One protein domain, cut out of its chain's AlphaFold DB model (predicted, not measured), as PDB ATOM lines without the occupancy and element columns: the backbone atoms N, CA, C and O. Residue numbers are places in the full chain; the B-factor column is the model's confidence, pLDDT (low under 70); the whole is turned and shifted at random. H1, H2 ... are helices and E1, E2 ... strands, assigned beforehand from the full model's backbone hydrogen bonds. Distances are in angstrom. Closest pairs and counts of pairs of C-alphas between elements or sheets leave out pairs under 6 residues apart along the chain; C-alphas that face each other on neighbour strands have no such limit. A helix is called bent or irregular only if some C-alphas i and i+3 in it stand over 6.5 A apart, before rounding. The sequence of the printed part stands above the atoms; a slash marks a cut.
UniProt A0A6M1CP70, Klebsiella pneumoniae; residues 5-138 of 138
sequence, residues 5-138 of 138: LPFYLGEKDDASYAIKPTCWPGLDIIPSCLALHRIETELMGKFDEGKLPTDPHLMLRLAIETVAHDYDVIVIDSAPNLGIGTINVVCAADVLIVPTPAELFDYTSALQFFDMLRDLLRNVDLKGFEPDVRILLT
ATOM      1  N   LEU A   5       7.712  97.841 124.970       92.31
ATOM      2  CA  LEU A   5       7.797  96.761 125.957       92.31
ATOM      3  C   LEU A   5       6.968  95.516 125.563       92.31
ATOM      4  O   LEU A   5       7.533  94.427 125.608       92.31
ATOM      5  N   PRO A   6       5.697  95.624 125.121       92.19
ATOM      6  CA  PRO A   6       4.926  94.469 124.654       92.19
ATOM      7  C   PRO A   6       5.574  93.726 123.477       92.19
ATOM      8  O   PRO A   6       5.473  92.506 123.406       92.19
ATOM      9  N   PHE A   7       6.284  94.429 122.588       93.00
ATOM     10  CA  PHE A   7       7.039  93.796 121.500       93.00
ATOM     11  C   PHE A   7       8.200  92.960 122.058       93.00
ATOM     12  O   PHE A   7       8.319  91.776 121.760       93.00
ATOM     13  N   TYR A   8       9.006  93.531 122.963       90.81
ATOM     14  CA  TYR A   8      10.099  92.798 123.622       90.81
ATOM     15  C   TYR A   8       9.622  91.593 124.443       90.81
ATOM     16  O   TYR A   8      10.361  90.623 124.602       90.81
ATOM     17  N   LEU A   9       8.398  91.643 124.975       88.69
ATOM     18  CA  LEU A   9       7.802  90.549 125.743       88.69
ATOM     19  C   LEU A   9       7.160  89.455 124.870       88.69
ATOM     20  O   LEU A   9       6.772  88.415 125.418       88.69
ATOM     21  N   GLY A  10       7.076  89.667 123.551       87.44
ATOM     22  CA  GLY A  10       6.430  88.762 122.595       87.44
ATOM     23  C   GLY A  10       4.898  88.837 122.605       87.44
ATOM     24  O   GLY A  10       4.232  87.888 122.211       87.44
ATOM     25  N   GLU A  11       4.322  89.931 123.107       89.62
ATOM     26  CA  GLU A  11       2.871  90.176 123.115       89.62
ATOM     27  C   GLU A  11       2.384  90.850 121.819       89.62
ATOM     28  O   GLU A  11       1.179  90.898 121.548       89.62
ATOM     29  N   LYS A  12       3.314  91.411 121.036       91.69
ATOM     30  CA  LYS A  12       3.084  92.111 119.768       91.69
ATOM     31  C   LYS A  12       4.178  91.748 118.769       91.69
ATOM     32  O   LYS A  12       5.340  91.681 119.155       91.69
ATOM     33  N   ASP A  13       3.798  91.605 117.502       92.38
ATOM     34  CA  ASP A  13       4.704  91.194 116.414       92.38
ATOM     35  C   ASP A  13       5.242  92.368 115.575       92.38
ATOM     36  O   ASP A  13       6.128  92.182 114.747       92.38
ATOM     37  N   ASP A  14       4.705  93.574 115.767       94.25
ATOM     38  CA  ASP A  14       4.992  94.778 114.974       94.25
ATOM     39  C   ASP A  14       5.036  96.006 115.891       94.25
ATOM     40  O   ASP A  14       4.347  96.019 116.909       94.25
ATOM     41  N   ALA A  15       5.836  97.020 115.561       95.88
ATOM     42  CA  ALA A  15       5.978  98.256 116.327       95.88
ATOM     43  C   ALA A  15       4.878  99.305 116.052       95.88
ATOM     44  O   ALA A  15       4.740 100.240 116.847       95.88
ATOM     45  N   SER A  16       4.065  99.158 114.994       95.94
ATOM     46  CA  SER A  16       3.087 100.186 114.580       95.94
ATOM     47  C   SER A  16       2.097 100.614 115.675       95.94
ATOM     48  O   SER A  16       1.732 101.786 115.759       95.94
ATOM     49  N   TYR A  17       1.701  99.705 116.575       95.62
ATOM     50  CA  TYR A  17       0.753 100.007 117.662       95.62
ATOM     51  C   TYR A  17       1.266 101.075 118.642       95.62
ATOM     52  O   TYR A  17       0.466 101.743 119.306       95.62
ATOM     53  N   ALA A  18       2.589 101.196 118.769       96.50
ATOM     54  CA  ALA A  18       3.244 102.086 119.717       96.50
ATOM     55  C   ALA A  18       3.489 103.488 119.135       96.50
ATOM     56  O   ALA A  18       3.824 104.406 119.881       96.50
ATOM     57  N   ILE A  19       3.301 103.672 117.827       97.00
ATOM     58  CA  ILE A  19       3.536 104.944 117.142       97.00
ATOM     59  C   ILE A  19       2.446 105.946 117.525       97.00
ATOM     60  O   ILE A  19       1.248 105.665 117.407       97.00
ATOM     61  N   LYS A  20       2.856 107.131 117.982       96.88
ATOM     62  CA  LYS A  20       1.964 108.240 118.334       96.88
ATOM     63  C   LYS A  20       2.328 109.505 117.556       96.88
ATOM     64  O   LYS A  20       3.508 109.851 117.508       96.88
ATOM     65  N   PRO A  21       1.333 110.249 117.046       97.06
ATOM     66  CA  PRO A  21       1.592 111.538 116.428       97.06
ATOM     67  C   PRO A  21       2.057 112.562 117.456       97.06
ATOM     68  O   PRO A  21       1.566 112.600 118.590       97.06
ATOM     69  N   THR A  22       2.979 113.428 117.045       97.38
ATOM     70  CA  THR A  22       3.361 114.606 117.828       97.38
ATOM     71  C   THR A  22       2.585 115.847 117.372       97.38
ATOM     72  O   THR A  22       1.730 115.794 116.488       97.38
ATOM     73  N   CYS A  23       2.856 117.001 117.987       97.06
ATOM     74  CA  CYS A  23       2.313 118.277 117.516       97.06
ATOM     75  C   CYS A  23       2.962 118.777 116.213       97.06
ATOM     76  O   CYS A  23       2.466 119.742 115.626       97.06
ATOM     77  N   TRP A  24       4.049 118.146 115.762       97.19
ATOM     78  CA  TRP A  24       4.768 118.504 114.546       97.19
ATOM     79  C   TRP A  24       4.365 117.559 113.406       97.19
ATOM     80  O   TRP A  24       4.534 116.347 113.534       97.19
ATOM     81  N   PRO A  25       3.844 118.079 112.281       95.31
ATOM     82  CA  PRO A  25       3.532 117.250 111.122       95.31
ATOM     83  C   PRO A  25       4.774 116.521 110.599       95.31
ATOM     84  O   PRO A  25       5.825 117.140 110.438       95.31
ATOM     85  N   GLY A  26       4.635 115.226 110.306       95.19
ATOM     86  CA  GLY A  26       5.736 114.384 109.825       95.19
ATOM     87  C   GLY A  26       6.712 113.928 110.913       95.19
ATOM     88  O   GLY A  26       7.749 113.362 110.584       95.19
ATOM     89  N   LEU A  27       6.403 114.177 112.191       97.44
ATOM     90  CA  LEU A  27       7.152 113.649 113.324       97.44
ATOM     91  C   LEU A  27       6.221 112.833 114.214       97.44
ATOM     92  O   LEU A  27       5.351 113.380 114.901       97.44
ATOM     93  N   ASP A  28       6.476 111.535 114.245       98.00
ATOM     94  CA  ASP A  28       5.841 110.593 115.152       98.00
ATOM     95  C   ASP A  28       6.841 110.141 116.222       98.00
ATOM     96  O   ASP A  28       8.056 110.300 116.085       98.00
ATOM     97  N   ILE A  29       6.326 109.610 117.328       96.94
ATOM     98  CA  ILE A  29       7.137 109.142 118.446       96.94
ATOM     99  C   ILE A  29       6.631 107.801 118.960       96.94
ATOM    100  O   ILE A  29       5.433 107.585 119.131       96.94
ATOM    101  N   ILE A  30       7.573 106.917 119.275       96.75
ATOM    102  CA  ILE A  30       7.332 105.758 120.126       96.75
ATOM    103  C   ILE A  30       7.781 106.148 121.541       96.75
ATOM    104  O   ILE A  30       8.977 106.353 121.766       96.75
ATOM    105  N   PRO A  31       6.859 106.311 122.506       95.19
ATOM    106  CA  PRO A  31       7.220 106.778 123.833       95.19
ATOM    107  C   PRO A  31       7.999 105.716 124.617       95.19
ATOM    108  O   PRO A  31       7.775 104.508 124.511       95.19
ATOM    109  N   SER A  32       8.895 106.199 125.475       91.56
ATOM    110  CA  SER A  32       9.610 105.391 126.459       91.56
ATOM    111  C   SER A  32       8.915 105.450 127.823       91.56
ATOM    112  O   SER A  32       8.137 106.360 128.115       91.56
ATOM    113  N   CYS A  33       9.185 104.475 128.687       90.44
ATOM    114  CA  CYS A  33       8.762 104.498 130.081       90.44
ATOM    115  C   CYS A  33       9.769 103.753 130.958       90.44
ATOM    116  O   CYS A  33      10.522 102.908 130.476       90.44
ATOM    117  N   LEU A  34       9.739 104.009 132.269       88.19
ATOM    118  CA  LEU A  34      10.655 103.371 133.224       88.19
ATOM    119  C   LEU A  34      10.587 101.834 133.177       88.19
ATOM    120  O   LEU A  34      11.586 101.160 133.406       88.19
ATOM    121  N   ALA A  35       9.427 101.270 132.830       87.44
ATOM    122  CA  ALA A  35       9.261  99.826 132.718       87.44
ATOM    123  C   ALA A  35      10.089  99.199 131.581       87.44
ATOM    124  O   ALA A  35      10.335  97.999 131.643       87.44
ATOM    125  N   LEU A  36      10.563  99.967 130.589       87.25
ATOM    126  CA  LEU A  36      11.471  99.452 129.553       87.25
ATOM    127  C   LEU A  36      12.813  98.990 130.126       87.25
ATOM    128  O   LEU A  36      13.431  98.099 129.557       87.25
ATOM    129  N   HIS A  37      13.231  99.497 131.289       84.44
ATOM    130  CA  HIS A  37      14.433  98.996 131.957       84.44
ATOM    131  C   HIS A  37      14.323  97.504 132.327       84.44
ATOM    132  O   HIS A  37      15.331  96.807 132.408       84.44
ATOM    133  N   ARG A  38      13.098  96.964 132.460       82.50
ATOM    134  CA  ARG A  38      12.861  95.526 132.690       82.50
ATOM    135  C   ARG A  38      13.385  94.644 131.558       82.50
ATOM    136  O   ARG A  38      13.654  93.471 131.794       82.50
ATOM    137  N   ILE A  39      13.555  95.187 130.349       85.94
ATOM    138  CA  ILE A  39      14.098  94.447 129.201       85.94
ATOM    139  C   ILE A  39      15.490  93.900 129.524       85.94
ATOM    140  O   ILE A  39      15.828  92.806 129.089       85.94
ATOM    141  N   GLU A  40      16.284  94.598 130.335       83.19
ATOM    142  CA  GLU A  40      17.647  94.165 130.655       83.19
ATOM    143  C   GLU A  40      17.708  92.819 131.371       83.19
ATOM    144  O   GLU A  40      18.648  92.054 131.161       83.19
ATOM    145  N   THR A  41      16.699  92.511 132.182       83.19
ATOM    146  CA  THR A  41      16.626  91.260 132.938       83.19
ATOM    147  C   THR A  41      15.671  90.255 132.300       83.19
ATOM    148  O   THR A  41      15.972  89.064 132.259       83.19
ATOM    149  N   GLU A  42      14.534  90.705 131.768       86.75
ATOM    150  CA  GLU A  42      13.492  89.813 131.248       86.75
ATOM    151  C   GLU A  42      13.791  89.289 129.844       86.75
ATOM    152  O   GLU A  42      13.399  88.166 129.526       86.75
ATOM    153  N   LEU A  43      14.512  90.051 129.014       87.12
ATOM    154  CA  LEU A  43      14.783  89.645 127.634       87.12
ATOM    155  C   LEU A  43      15.653  88.387 127.572       87.12
ATOM    156  O   LEU A  43      15.380  87.491 126.777       87.12
ATOM    157  N   MET A  44      16.648  88.282 128.456       84.88
ATOM    158  CA  MET A  44      17.488  87.084 128.559       84.88
ATOM    159  C   MET A  44      16.683  85.873 129.029       84.88
ATOM    160  O   MET A  44      16.780  84.808 128.431       84.88
ATOM    161  N   GLY A  45      15.796  86.050 130.015       86.31
ATOM    162  CA  GLY A  45      14.905  84.972 130.452       86.31
ATOM    163  C   GLY A  45      13.985  84.474 129.330       86.31
ATOM    164  O   GLY A  45      13.827  83.272 129.140       86.31
ATOM    165  N   LYS A  46      13.417  85.383 128.526       86.12
ATOM    166  CA  LYS A  46      12.589  85.024 127.357       86.12
ATOM    167  C   LYS A  46      13.384  84.311 126.266       86.12
ATOM    168  O   LYS A  46      12.841  83.439 125.586       86.12
ATOM    169  N   PHE A  47      14.644  84.693 126.093       86.56
ATOM    170  CA  PHE A  47      15.549  84.055 125.151       86.56
ATOM    171  C   PHE A  47      15.874  82.618 125.563       86.56
ATOM    172  O   PHE A  47      15.738  81.711 124.744       86.56
ATOM    173  N   ASP A  48      16.197  82.397 126.838       86.50
ATOM    174  CA  ASP A  48      16.462  81.064 127.392       86.50
ATOM    175  C   ASP A  48      15.231  80.146 127.297       86.50
ATOM    176  O   ASP A  48      15.349  78.941 127.078       86.50
ATOM    177  N   GLU A  49      14.028  80.719 127.405       87.56
ATOM    178  CA  GLU A  49      12.757  80.019 127.185       87.56
ATOM    179  C   GLU A  49      12.453  79.727 125.700       87.56
ATOM    180  O   GLU A  49      11.450  79.072 125.405       87.56
ATOM    181  N   GLY A  50      13.272  80.216 124.762       83.88
ATOM    182  CA  GLY A  50      13.075  80.045 123.320       83.88
ATOM    183  C   GLY A  50      11.869  80.806 122.762       83.88
ATOM    184  O   GLY A  50      11.293  80.392 121.759       83.88
ATOM    185  N   LYS A  51      11.442  81.884 123.430       85.00
ATOM    186  CA  LYS A  51      10.241  82.658 123.066       85.00
ATOM    187  C   LYS A  51      10.528  83.876 122.195       85.00
ATOM    188  O   LYS A  51       9.581  84.521 121.752       85.00
ATOM    189  N   LEU A  52      11.798  84.217 121.979       87.38
ATOM    190  CA  LEU A  52      12.168  85.331 121.112       87.38
ATOM    191  C   LEU A  52      12.296  84.875 119.652       87.38
ATOM    192  O   LEU A  52      12.842  83.801 119.397       87.38
ATOM    193  N   PRO A  53      11.834  85.692 118.690       88.06
ATOM    194  CA  PRO A  53      11.950  85.390 117.265       88.06
ATOM    195  C   PRO A  53      13.383  85.537 116.729       88.06
ATOM    196  O   PRO A  53      13.696  85.013 115.663       88.06
ATOM    197  N   THR A  54      14.245  86.261 117.443       90.69
ATOM    198  CA  THR A  54      15.640  86.520 117.075       90.69
ATOM    199  C   THR A  54      16.508  86.629 118.329       90.69
ATOM    200  O   THR A  54      16.011  86.557 119.457       90.69
ATOM    201  N   ASP A  55      17.814  86.787 118.143       91.50
ATOM    202  CA  ASP A  55      18.741  87.006 119.241       91.50
ATOM    203  C   ASP A  55      18.427  88.305 120.004       91.50
ATOM    204  O   ASP A  55      18.018  89.301 119.399       91.50
ATOM    205  N   PRO A  56      18.667  88.360 121.330       91.12
ATOM    206  CA  PRO A  56      18.267  89.495 122.162       91.12
ATOM    207  C   PRO A  56      18.825  90.835 121.691       91.12
ATOM    208  O   PRO A  56      18.190  91.861 121.899       91.12
ATOM    209  N   HIS A  57      20.005  90.836 121.068       90.94
ATOM    210  CA  HIS A  57      20.673  92.032 120.560       90.94
ATOM    211  C   HIS A  57      20.085  92.563 119.241       90.94
ATOM    212  O   HIS A  57      20.374  93.696 118.872       90.94
ATOM    213  N   LEU A  58      19.255  91.779 118.545       93.81
ATOM    214  CA  LEU A  58      18.613  92.153 117.277       93.81
ATOM    215  C   LEU A  58      17.139  92.537 117.442       93.81
ATOM    216  O   LEU A  58      16.485  92.894 116.465       93.81
ATOM    217  N   MET A  59      16.598  92.479 118.656       94.12
ATOM    218  CA  MET A  59      15.174  92.707 118.898       94.12
ATOM    219  C   MET A  59      14.728  94.121 118.510       94.12
ATOM    220  O   MET A  59      13.691  94.273 117.867       94.12
ATOM    221  N   LEU A  60      15.512  95.157 118.831       94.69
ATOM    222  CA  LEU A  60      15.197  96.525 118.405       94.69
ATOM    223  C   LEU A  60      15.244  96.674 116.886       94.69
ATOM    224  O   LEU A  60      14.384  97.334 116.306       94.69
ATOM    225  N   ARG A  61      16.233  96.045 116.246       95.38
ATOM    226  CA  ARG A  61      16.366  96.047 114.789       95.38
ATOM    227  C   ARG A  61      15.127  95.431 114.141       95.38
ATOM    228  O   ARG A  61      14.548  96.045 113.253       95.38
ATOM    229  N   LEU A  62      14.681  94.280 114.645       95.75
ATOM    230  CA  LEU A  62      13.469  93.614 114.173       95.75
ATOM    231  C   LEU A  62      12.232  94.508 114.343       95.75
ATOM    232  O   LEU A  62      11.436  94.620 113.419       95.75
ATOM    233  N   ALA A  63      12.084  95.181 115.490       96.06
ATOM    234  CA  ALA A  63      10.988  96.127 115.710       96.06
ATOM    235  C   ALA A  63      11.009  97.267 114.680       96.06
ATOM    236  O   ALA A  63       9.983  97.596 114.097       96.06
ATOM    237  N   ILE A  64      12.177  97.858 114.431       96.50
ATOM    238  CA  ILE A  64      12.332  98.955 113.471       96.50
ATOM    239  C   ILE A  64      12.013  98.494 112.045       96.50
ATOM    240  O   ILE A  64      11.292  99.189 111.335       96.50
ATOM    241  N   GLU A  65      12.470  97.308 111.640       96.06
ATOM    242  CA  GLU A  65      12.221  96.758 110.301       96.06
ATOM    243  C   GLU A  65      10.720  96.618 109.980       96.06
ATOM    244  O   GLU A  65      10.334  96.771 108.820       96.06
ATOM    245  N   THR A  66       9.857  96.415 110.984       96.69
ATOM    246  CA  THR A  66       8.395  96.329 110.779       96.69
ATOM    247  C   THR A  66       7.755  97.642 110.321       96.69
ATOM    248  O   THR A  66       6.764  97.617 109.593       96.69
ATOM    249  N   VAL A  67       8.359  98.784 110.662       96.50
ATOM    250  CA  VAL A  67       7.823 100.133 110.394       96.50
ATOM    251  C   VAL A  67       8.748 100.986 109.523       96.50
ATOM    252  O   VAL A  67       8.400 102.098 109.149       96.50
ATOM    253  N   ALA A  68       9.927 100.474 109.155       95.81
ATOM    254  CA  ALA A  68      10.951 101.228 108.430       95.81
ATOM    255  C   ALA A  68      10.483 101.775 107.071       95.81
ATOM    256  O   ALA A  68      11.017 102.766 106.592       95.81
ATOM    257  N   HIS A  69       9.483 101.149 106.446       96.44
ATOM    258  CA  HIS A  69       8.948 101.580 105.153       96.44
ATOM    259  C   HIS A  69       8.110 102.867 105.221       96.44
ATOM    260  O   HIS A  69       7.885 103.486 104.182       96.44
ATOM    261  N   ASP A  70       7.676 103.270 106.417       96.19
ATOM    262  CA  ASP A  70       6.850 104.461 106.632       96.19
ATOM    263  C   ASP A  70       7.680 105.723 106.928       96.19
ATOM    264  O   ASP A  70       7.133 106.827 106.943       96.19
ATOM    265  N   TYR A  71       8.994 105.584 107.152       97.56
ATOM    266  CA  TYR A  71       9.863 106.674 107.596       97.56
ATOM    267  C   TYR A  71      11.145 106.761 106.776       97.56
ATOM    268  O   TYR A  71      11.864 105.781 106.608       97.56
ATOM    269  N   ASP A  72      11.495 107.975 106.356       96.94
ATOM    270  CA  ASP A  72      12.786 108.237 105.712       96.94
ATOM    271  C   ASP A  72      13.956 108.187 106.711       96.94
ATOM    272  O   ASP A  72      15.085 107.860 106.345       96.94
ATOM    273  N   VAL A  73      13.702 108.557 107.972       96.25
ATOM    274  CA  VAL A  73      14.705 108.644 109.043       96.25
ATOM    275  C   VAL A  73      14.091 108.192 110.363       96.25
ATOM    276  O   VAL A  73      13.019 108.655 110.745       96.25
ATOM    277  N   ILE A  74      14.817 107.346 111.096       96.88
ATOM    278  CA  ILE A  74      14.461 106.906 112.446       96.88
ATOM    279  C   ILE A  74      15.578 107.326 113.399       96.88
ATOM    280  O   ILE A  74      16.742 106.980 113.203       96.88
ATOM    281  N   VAL A  75      15.222 108.086 114.434       96.06
ATOM    282  CA  VAL A  75      16.151 108.516 115.485       96.06
ATOM    283  C   VAL A  75      15.935 107.649 116.716       96.06
ATOM    284  O   VAL A  75      14.817 107.546 117.220       96.06
ATOM    285  N   ILE A  76      17.013 107.045 117.212       94.62
ATOM    286  CA  ILE A  76      17.001 106.228 118.423       94.62
ATOM    287  C   ILE A  76      17.669 107.030 119.538       94.62
ATOM    288  O   ILE A  76      18.871 107.280 119.487       94.62
ATOM    289  N   ASP A  77      16.887 107.428 120.540       91.62
ATOM    290  CA  ASP A  77      17.394 108.071 121.752       91.62
ATOM    291  C   ASP A  77      17.360 107.070 122.910       91.62
ATOM    292  O   ASP A  77      16.297 106.617 123.346       91.62
ATOM    293  N   SER A  78      18.538 106.679 123.384       84.06
ATOM    294  CA  SER A  78      18.691 105.744 124.492       84.06
ATOM    295  C   SER A  78      19.599 106.336 125.553       84.06
ATOM    296  O   SER A  78      20.648 106.895 125.235       84.06
ATOM    297  N   ALA A  79      19.248 106.128 126.822       76.62
ATOM    298  CA  ALA A  79      20.141 106.461 127.922       76.62
ATOM    299  C   ALA A  79      21.491 105.728 127.764       76.62
ATOM    300  O   ALA A  79      21.504 104.579 127.311       76.62
ATOM    301  N   PRO A  80      22.616 106.347 128.168       69.69
ATOM    302  CA  PRO A  80      23.932 105.724 128.108       69.69
ATOM    303  C   PRO A  80      24.024 104.609 129.159       69.69
ATOM    304  O   PRO A  80      24.494 104.818 130.276       69.69
ATOM    305  N   ASN A  81      23.528 103.423 128.816       70.00
ATOM    306  CA  ASN A  81      23.677 102.209 129.610       70.00
ATOM    307  C   ASN A  81      24.777 101.314 128.999       70.00
ATOM    308  O   ASN A  81      25.188 101.501 127.856       70.00
ATOM    309  N   LEU A  82      25.267 100.324 129.740       67.56
ATOM    310  CA  LEU A  82      26.204  99.291 129.278       67.56
ATOM    311  C   LEU A  82      25.562  97.896 129.290       67.56
ATOM    312  O   LEU A  82      26.232  96.890 129.502       67.56
ATOM    313  N   GLY A  83      24.244  97.842 129.094       80.50
ATOM    314  CA  GLY A  83      23.462  96.609 129.046       80.50
ATOM    315  C   GLY A  83      23.024  96.215 127.633       80.50
ATOM    316  O   GLY A  83      23.409  96.819 126.630       80.50
ATOM    317  N   ILE A  84      22.136  95.221 127.565       85.88
ATOM    318  CA  ILE A  84      21.559  94.719 126.307       85.88
ATOM    319  C   ILE A  84      20.822  95.795 125.501       85.88
ATOM    320  O   ILE A  84      20.788  95.715 124.275       85.88
ATOM    321  N   GLY A  85      20.276  96.821 126.161       87.69
ATOM    322  CA  GLY A  85      19.625  97.948 125.488       87.69
ATOM    323  C   GLY A  85      20.578  98.702 124.560       87.69
ATOM    324  O   GLY A  85      20.248  98.951 123.407       87.69
ATOM    325  N   THR A  86      21.797  98.980 125.017       87.69
ATOM    326  CA  THR A  86      22.810  99.681 124.216       87.69
ATOM    327  C   THR A  86      23.304  98.824 123.061       87.69
ATOM    328  O   THR A  86      23.466  99.327 121.954       87.69
ATOM    329  N   ILE A  87      23.473  97.516 123.279       89.50
ATOM    330  CA  ILE A  87      23.811  96.579 122.199       89.50
ATOM    331  C   ILE A  87      22.706  96.592 121.132       89.50
ATOM    332  O   ILE A  87      23.011  96.660 119.945       89.50
ATOM    333  N   ASN A  88      21.435  96.583 121.547       91.38
ATOM    334  CA  ASN A  88      20.295  96.670 120.632       91.38
ATOM    335  C   ASN A  88      20.323  97.945 119.790       91.38
ATOM    336  O   ASN A  88      20.102  97.882 118.586       91.38
ATOM    337  N   VAL A  89      20.616  99.091 120.411       91.81
ATOM    338  CA  VAL A  89      20.735 100.379 119.713       91.81
ATOM    339  C   VAL A  89      21.846 100.319 118.669       91.81
ATOM    340  O   VAL A  89      21.616 100.669 117.519       91.81
ATOM    341  N   VAL A  90      23.022  99.807 119.039       90.94
ATOM    342  CA  VAL A  90      24.166  99.678 118.123       90.94
ATOM    343  C   VAL A  90      23.869  98.710 116.975       90.94
ATOM    344  O   VAL A  90      24.236  98.991 115.844       90.94
ATOM    345  N   CYS A  91      23.184  97.593 117.229       92.38
ATOM    346  CA  CYS A  91      22.842  96.630 116.176       92.38
ATOM    347  C   CYS A  91      21.709  97.114 115.256       92.38
ATOM    348  O   CYS A  91      21.572  96.629 114.129       92.38
ATOM    349  N   ALA A  92      20.871  98.034 115.736       93.94
ATOM    350  CA  ALA A  92      19.754  98.585 114.980       93.94
ATOM    351  C   ALA A  92      20.109  99.853 114.190       93.94
ATOM    352  O   ALA A  92      19.443 100.140 113.200       93.94
ATOM    353  N   ALA A  93      21.118 100.614 114.621       93.44
ATOM    354  CA  ALA A  93      21.485 101.886 114.011       93.44
ATOM    355  C   ALA A  93      22.454 101.723 112.830       93.44
ATOM    356  O   ALA A  93      23.435 100.993 112.923       93.44
ATOM    357  N   ASP A  94      22.246 102.496 111.760       92.56
ATOM    358  CA  ASP A  94      23.219 102.627 110.661       92.56
ATOM    359  C   ASP A  94      24.321 103.658 110.984       92.56
ATOM    360  O   ASP A  94      25.466 103.578 110.525       92.56
ATOM    361  N   VAL A  95      23.967 104.675 111.775       92.00
ATOM    362  CA  VAL A  95      24.847 105.781 112.161       92.00
ATOM    363  C   VAL A  95      24.691 106.056 113.651       92.00
ATOM    364  O   VAL A  95      23.580 106.254 114.140       92.00
ATOM    365  N   LEU A  96      25.816 106.130 114.358       89.56
ATOM    366  CA  LEU A  96      25.888 106.588 115.738       89.56
ATOM    367  C   LEU A  96      26.412 108.026 115.766       89.56
ATOM    368  O   LEU A  96      27.546 108.299 115.367       89.56
ATOM    369  N   ILE A  97      25.587 108.945 116.260       88.38
ATOM    370  CA  ILE A  97      25.969 110.343 116.463       88.38
ATOM    371  C   ILE A  97      26.392 110.505 117.919       88.38
ATOM    372  O   ILE A  97      25.599 110.256 118.825       88.38
ATOM    373  N   VAL A  98      27.639 110.921 118.140       83.62
ATOM    374  CA  VAL A  98      28.176 111.153 119.484       83.62
ATOM    375  C   VAL A  98      28.522 112.633 119.616       83.62
ATOM    376  O   VAL A  98      29.538 113.067 119.066       83.62
ATOM    377  N   PRO A  99      27.692 113.421 120.324       80.75
ATOM    378  CA  PRO A  99      27.993 114.820 120.566       80.75
ATOM    379  C   PRO A  99      29.204 114.928 121.494       80.75
ATOM    380  O   PRO A  99      29.208 114.389 122.601       80.75
ATOM    381  N   THR A 100      30.233 115.629 121.032       77.94
ATOM    382  CA  THR A 100      31.486 115.876 121.741       77.94
ATOM    383  C   THR A 100      31.592 117.361 122.083       77.94
ATOM    384  O   THR A 100      31.951 118.174 121.231       77.94
ATOM    385  N   PRO A 101      31.272 117.764 123.324       75.62
ATOM    386  CA  PRO A 101      31.425 119.155 123.723       75.62
ATOM    387  C   PRO A 101      32.892 119.600 123.649       75.62
ATOM    388  O   PRO A 101      33.815 118.813 123.858       75.62
ATOM    389  N   ALA A 102      33.110 120.889 123.380       75.75
ATOM    390  CA  ALA A 102      34.447 121.459 123.194       75.75
ATOM    391  C   ALA A 102      35.266 121.590 124.498       75.75
ATOM    392  O   ALA A 102      36.423 122.017 124.456       75.75
ATOM    393  N   GLU A 103      34.687 121.262 125.655       84.12
ATOM    394  CA  GLU A 103      35.363 121.364 126.946       84.12
ATOM    395  C   GLU A 103      36.218 120.127 127.259       84.12
ATOM    396  O   GLU A 103      35.890 118.992 126.916       84.12
ATOM    397  N   LEU A 104      37.338 120.339 127.960       78.75
ATOM    398  CA  LEU A 104      38.338 119.296 128.225       78.75
ATOM    399  C   LEU A 104      37.773 118.096 129.010       78.75
ATOM    400  O   LEU A 104      38.153 116.947 128.757       78.75
ATOM    401  N   PHE A 105      36.886 118.358 129.973       80.12
ATOM    402  CA  PHE A 105      36.269 117.310 130.791       80.12
ATOM    403  C   PHE A 105      35.287 116.469 129.975       80.12
ATOM    404  O   PHE A 105      35.345 115.241 130.039       80.12
ATOM    405  N   ASP A 106      34.486 117.113 129.133       80.00
ATOM    406  CA  ASP A 106      33.526 116.437 128.265       80.00
ATOM    407  C   ASP A 106      34.217 115.603 127.179       80.00
ATOM    408  O   ASP A 106      33.813 114.470 126.910       80.00
ATOM    409  N   TYR A 107      35.325 116.103 126.624       82.12
ATOM    410  CA  TYR A 107      36.171 115.333 125.709       82.12
ATOM    411  C   TYR A 107      36.688 114.041 126.360       82.12
ATOM    412  O   TYR A 107      36.673 112.970 125.752       82.12
ATOM    413  N   THR A 108      37.112 114.119 127.624       83.44
ATOM    414  CA  THR A 108      37.603 112.947 128.362       83.44
ATOM    415  C   THR A 108      36.485 111.928 128.596       83.44
ATOM    416  O   THR A 108      36.707 110.727 128.440       83.44
ATOM    417  N   SER A 109      35.272 112.387 128.912       83.38
ATOM    418  CA  SER A 109      34.094 111.524 129.053       83.38
ATOM    419  C   SER A 109      33.689 110.859 127.734       83.38
ATOM    420  O   SER A 109      33.355 109.674 127.736       83.38
ATOM    421  N   ALA A 110      33.784 111.562 126.603       83.00
ATOM    422  CA  ALA A 110      33.528 110.975 125.289       83.00
ATOM    423  C   ALA A 110      34.532 109.859 124.951       83.00
ATOM    424  O   ALA A 110      34.133 108.795 124.481       83.00
ATOM    425  N   LEU A 111      35.822 110.049 125.252       84.38
ATOM    426  CA  LEU A 111      36.827 108.991 125.082       84.38
ATOM    427  C   LEU A 111      36.508 107.754 125.931       84.38
ATOM    428  O   LEU A 111      36.551 106.637 125.421       84.38
ATOM    429  N   GLN A 112      36.131 107.952 127.199       85.62
ATOM    430  CA  GLN A 112      35.716 106.852 128.075       85.62
ATOM    431  C   GLN A 112      34.499 106.114 127.513       85.62
ATOM    432  O   GLN A 112      34.469 104.885 127.533       85.62
ATOM    433  N   PHE A 113      33.516 106.835 126.968       85.62
ATOM    434  CA  PHE A 113      32.374 106.226 126.291       85.62
ATOM    435  C   PHE A 113      32.808 105.327 125.128       85.62
ATOM    436  O   PHE A 113      32.360 104.184 125.048       85.62
ATOM    437  N   PHE A 114      33.717 105.793 124.267       85.38
ATOM    438  CA  PHE A 114      34.216 104.984 123.153       85.38
ATOM    439  C   PHE A 114      35.000 103.753 123.600       85.38
ATOM    440  O   PHE A 114      34.848 102.690 122.996       85.38
ATOM    441  N   ASP A 115      35.807 103.866 124.656       87.75
ATOM    442  CA  ASP A 115      36.496 102.712 125.233       87.75
ATOM    443  C   ASP A 115      35.492 101.672 125.744       87.75
ATOM    444  O   ASP A 115      35.602 100.494 125.403       87.75
ATOM    445  N   MET A 116      34.464 102.109 126.478       86.31
ATOM    446  CA  MET A 116      33.414 101.220 126.979       86.31
ATOM    447  C   MET A 116      32.603 100.582 125.846       86.31
ATOM    448  O   MET A 116      32.331  99.384 125.889       86.31
ATOM    449  N   LEU A 117      32.248 101.351 124.812       84.50
ATOM    450  CA  LEU A 117      31.529 100.855 123.638       84.50
ATOM    451  C   LEU A 117      32.341  99.785 122.900       84.50
ATOM    452  O   LEU A 117      31.816  98.724 122.563       84.50
ATOM    453  N   ARG A 118      33.635 100.039 122.677       85.31
ATOM    454  CA  ARG A 118      34.546  99.075 122.051       85.31
ATOM    455  C   ARG A 118      34.631  97.789 122.865       85.31
ATOM    456  O   ARG A 118      34.603  96.701 122.291       85.31
ATOM    457  N   ASP A 119      34.777  97.903 124.179       86.88
ATOM    458  CA  ASP A 119      34.926  96.744 125.054       86.88
ATOM    459  C   ASP A 119      33.627  95.929 125.106       86.88
ATOM    460  O   ASP A 119      33.665  94.702 125.037       86.88
ATOM    461  N   LEU A 120      32.471  96.596 125.125       84.25
ATOM    462  CA  LEU A 120      31.163  95.957 125.014       84.25
ATOM    463  C   LEU A 120      31.025  95.195 123.685       84.25
ATOM    464  O   LEU A 120      30.686  94.016 123.704       84.25
ATOM    465  N   LEU A 121      31.365  95.808 122.547       82.12
ATOM    466  CA  LEU A 121      31.258  95.151 121.236       82.12
ATOM    467  C   LEU A 121      32.215  93.962 121.071       82.12
ATOM    468  O   LEU A 121      31.905  93.022 120.349       82.12
ATOM    469  N   ARG A 122      33.371  93.975 121.743       84.06
ATOM    470  CA  ARG A 122      34.338  92.863 121.707       84.06
ATOM    471  C   ARG A 122      33.946  91.675 122.576       84.06
ATOM    472  O   ARG A 122      34.357  90.557 122.281       84.06
ATOM    473  N   ASN A 123      33.233  91.924 123.670       83.25
ATOM    474  CA  ASN A 123      32.932  90.908 124.678       83.25
ATOM    475  C   ASN A 123      31.568  90.237 124.475       83.25
ATOM    476  O   ASN A 123      31.262  89.262 125.161       83.25
ATOM    477  N   VAL A 124      30.744  90.751 123.563       82.31
ATOM    478  CA  VAL A 124      29.429  90.195 123.248       82.31
ATOM    479  C   VAL A 124      29.547  89.275 122.040       82.31
ATOM    480  O   VAL A 124      30.035  89.676 120.987       82.31
ATOM    481  N   ASP A 125      29.063  88.041 122.181       83.56
ATOM    482  CA  ASP A 125      28.890  87.139 121.044       83.56
ATOM    483  C   ASP A 125      27.632  87.534 120.259       83.56
ATOM    484  O   ASP A 125      26.502  87.285 120.684       83.56
ATOM    485  N   LEU A 126      27.845  88.173 119.110       85.69
ATOM    486  CA  LEU A 126      26.789  88.581 118.182       85.69
ATOM    487  C   LEU A 126      26.433  87.476 117.170       85.69
ATOM    488  O   LEU A 126      25.760  87.737 116.180       85.69
ATOM    489  N   LYS A 127      26.898  86.234 117.377       83.38
ATOM    490  CA  LYS A 127      26.578  85.063 116.539       83.38
ATOM    491  C   LYS A 127      26.801  85.277 115.037       83.38
ATOM    492  O   LYS A 127      26.056  84.773 114.199       83.38
ATOM    493  N   GLY A 128      27.862  86.007 114.698       81.31
ATOM    494  CA  GLY A 128      28.229  86.321 113.316       81.31
ATOM    495  C   GLY A 128      27.517  87.538 112.722       81.31
ATOM    496  O   GLY A 128      27.756  87.849 111.558       81.31
ATOM    497  N   PHE A 129      26.681  88.243 113.491       85.69
ATOM    498  CA  PHE A 129      26.228  89.581 113.131       85.69
ATOM    499  C   PHE A 129      27.348  90.592 113.404       85.69
ATOM    500  O   PHE A 129      27.825  90.721 114.530       85.69
ATOM    501  N   GLU A 130      27.764  91.317 112.371       83.62
ATOM    502  CA  GLU A 130      28.743  92.397 112.479       83.62
ATOM    503  C   GLU A 130      28.021  93.737 112.278       83.62
ATOM    504  O   GLU A 130      27.542  94.005 111.173       83.62
ATOM    505  N   PRO A 131      27.904  94.581 113.321       82.75
ATOM    506  CA  PRO A 131      27.302  95.901 113.182       82.75
ATOM    507  C   PRO A 131      28.162  96.786 112.265       82.75
ATOM    508  O   PRO A 131      29.298  97.118 112.610       82.75
ATOM    509  N   ASP A 132      27.618  97.205 111.121       83.56
ATOM    510  CA  ASP A 132      28.232  98.219 110.251       83.56
ATOM    511  C   ASP A 132      27.737  99.612 110.660       83.56
ATOM    512  O   ASP A 132      26.814 100.169 110.069       83.56
ATOM    513  N   VAL A 133      28.321 100.148 111.735       83.25
ATOM    514  CA  VAL A 133      27.911 101.434 112.315       83.25
ATOM    515  C   VAL A 133      28.931 102.513 111.994       83.25
ATOM    516  O   VAL A 133      30.110 102.416 112.341       83.25
ATOM    517  N   ARG A 134      28.465 103.607 111.389       87.75
ATOM    518  CA  ARG A 134      29.296 104.793 111.145       87.75
ATOM    519  C   ARG A 134      29.210 105.738 112.329       87.75
ATOM    520  O   ARG A 134      28.118 106.099 112.749       87.75
ATOM    521  N   ILE A 135      30.355 106.178 112.838       84.75
ATOM    522  CA  ILE A 135      30.406 107.111 113.966       84.75
ATOM    523  C   ILE A 135      30.631 108.524 113.436       84.75
ATOM    524  O   ILE A 135      31.633 108.789 112.768       84.75
ATOM    525  N   LEU A 136      29.714 109.431 113.763       84.56
ATOM    526  CA  LEU A 136      29.868 110.862 113.529       84.56
ATOM    527  C   LEU A 136      30.164 111.561 114.859       84.56
ATOM    528  O   LEU A 136      29.312 111.606 115.746       84.56
ATOM    529  N   LEU A 137      31.375 112.108 114.970       79.38
ATOM    530  CA  LEU A 137      31.768 113.003 116.058       79.38
ATOM    531  C   LEU A 137      31.356 114.426 115.682       79.38
ATOM    532  O   LEU A 137      31.717 114.890 114.596       79.38
ATOM    533  N   THR A 138      30.605 115.094 116.555       76.62
ATOM    534  CA  THR A 138      30.124 116.471 116.336       76.62
ATOM    535  C   THR A 138      30.502 117.390 117.472       76.62
ATOM    536  O   THR A 138      30.414 116.910 118.624       76.62
TER     537      THR A 138
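This is residues 5 to 138 of the 138 residues of a protein of Klebsiella pneumoniae (UniProt A0A6M1CP70). The domain has two parts side by side: the parallel strand pair E1 and E2 with the long helix H5, and a group of helices, H1, H2 and H3, in which H2 and H3 meet at a corner, with H4 in the middle between the parts. Two long links have no named element: residues 9 to 33, which lie toward the outside with their C-alphas 12 to 25 A from the mean of all C-alphas and hold a short antiparallel pairing of residues 20 to 21 with 28 to 29, and residues 71 to 83, which join H3 to H4. The 134 printed residues hold five named helices and two named strands, in the order H1 H2 H3 H4 E1 H5 E2, mostly helix. The whole is compact, with a radius of gyration of the C-alphas of 15.9 A and spans of 46 by 41 by 27 A.

E1 is residues 95 to 98 and E2 residues 134 to 137, ending at C-alpha 137 (31.768, 113.003, 116.058). H5, residues 104 to 123, is 29.1 A long. H4 is residues 84 to 92, H3 residues 56 to 70 (24.4 A), H2 residues 34 to 48 (23.8 A), and H1 residues 5 to 8, from C-alpha 5 (7.797, 96.761, 125.957). H3 is irregular: C-alphas 66 and 69 are 7.7 A apart.

E1 and E2 are parallel, with N 96 and O 134 2.8 A apart, within hydrogen-bond range. E1, H5 and E2 form a strand-helix-strand unit, two parallel neighbours joined through a helix, with a right-handed crossover. H5 is close to H4 but not clearly touching, the C-alphas of Ile 87 and Leu 121 being closest at 7.6 A. H4 touches H3 at a steep tilt of 43 degrees, closest at the C-alphas of Arg 61 and Ala 92, 4.2 A. H2 only just touches H4, through residues 39 to 40 of H2 alone, with 3 pairs of C-alphas within 8 A, closest Glu 40 and Ile 84, 5.9 A. H1 touches H2, closest at the C-alphas of Leu 5 and Leu 36, 5.8 A. H4 and H5 have every O i to N i+4 pair within hydrogen-bond range, H3 has 6 of 11, H2 has 5 of 11 beside 9 of 12 O i to N i+3 pairs, and H1 is too short for an i+4 pair.

The farthest C-alphas, those of Glu 49 and Glu 103, are 47.1 A apart. The printed part has no cut. The links H1 to H2 and H3 to H4 are long. Residues 80 and 82 have pLDDT under 70.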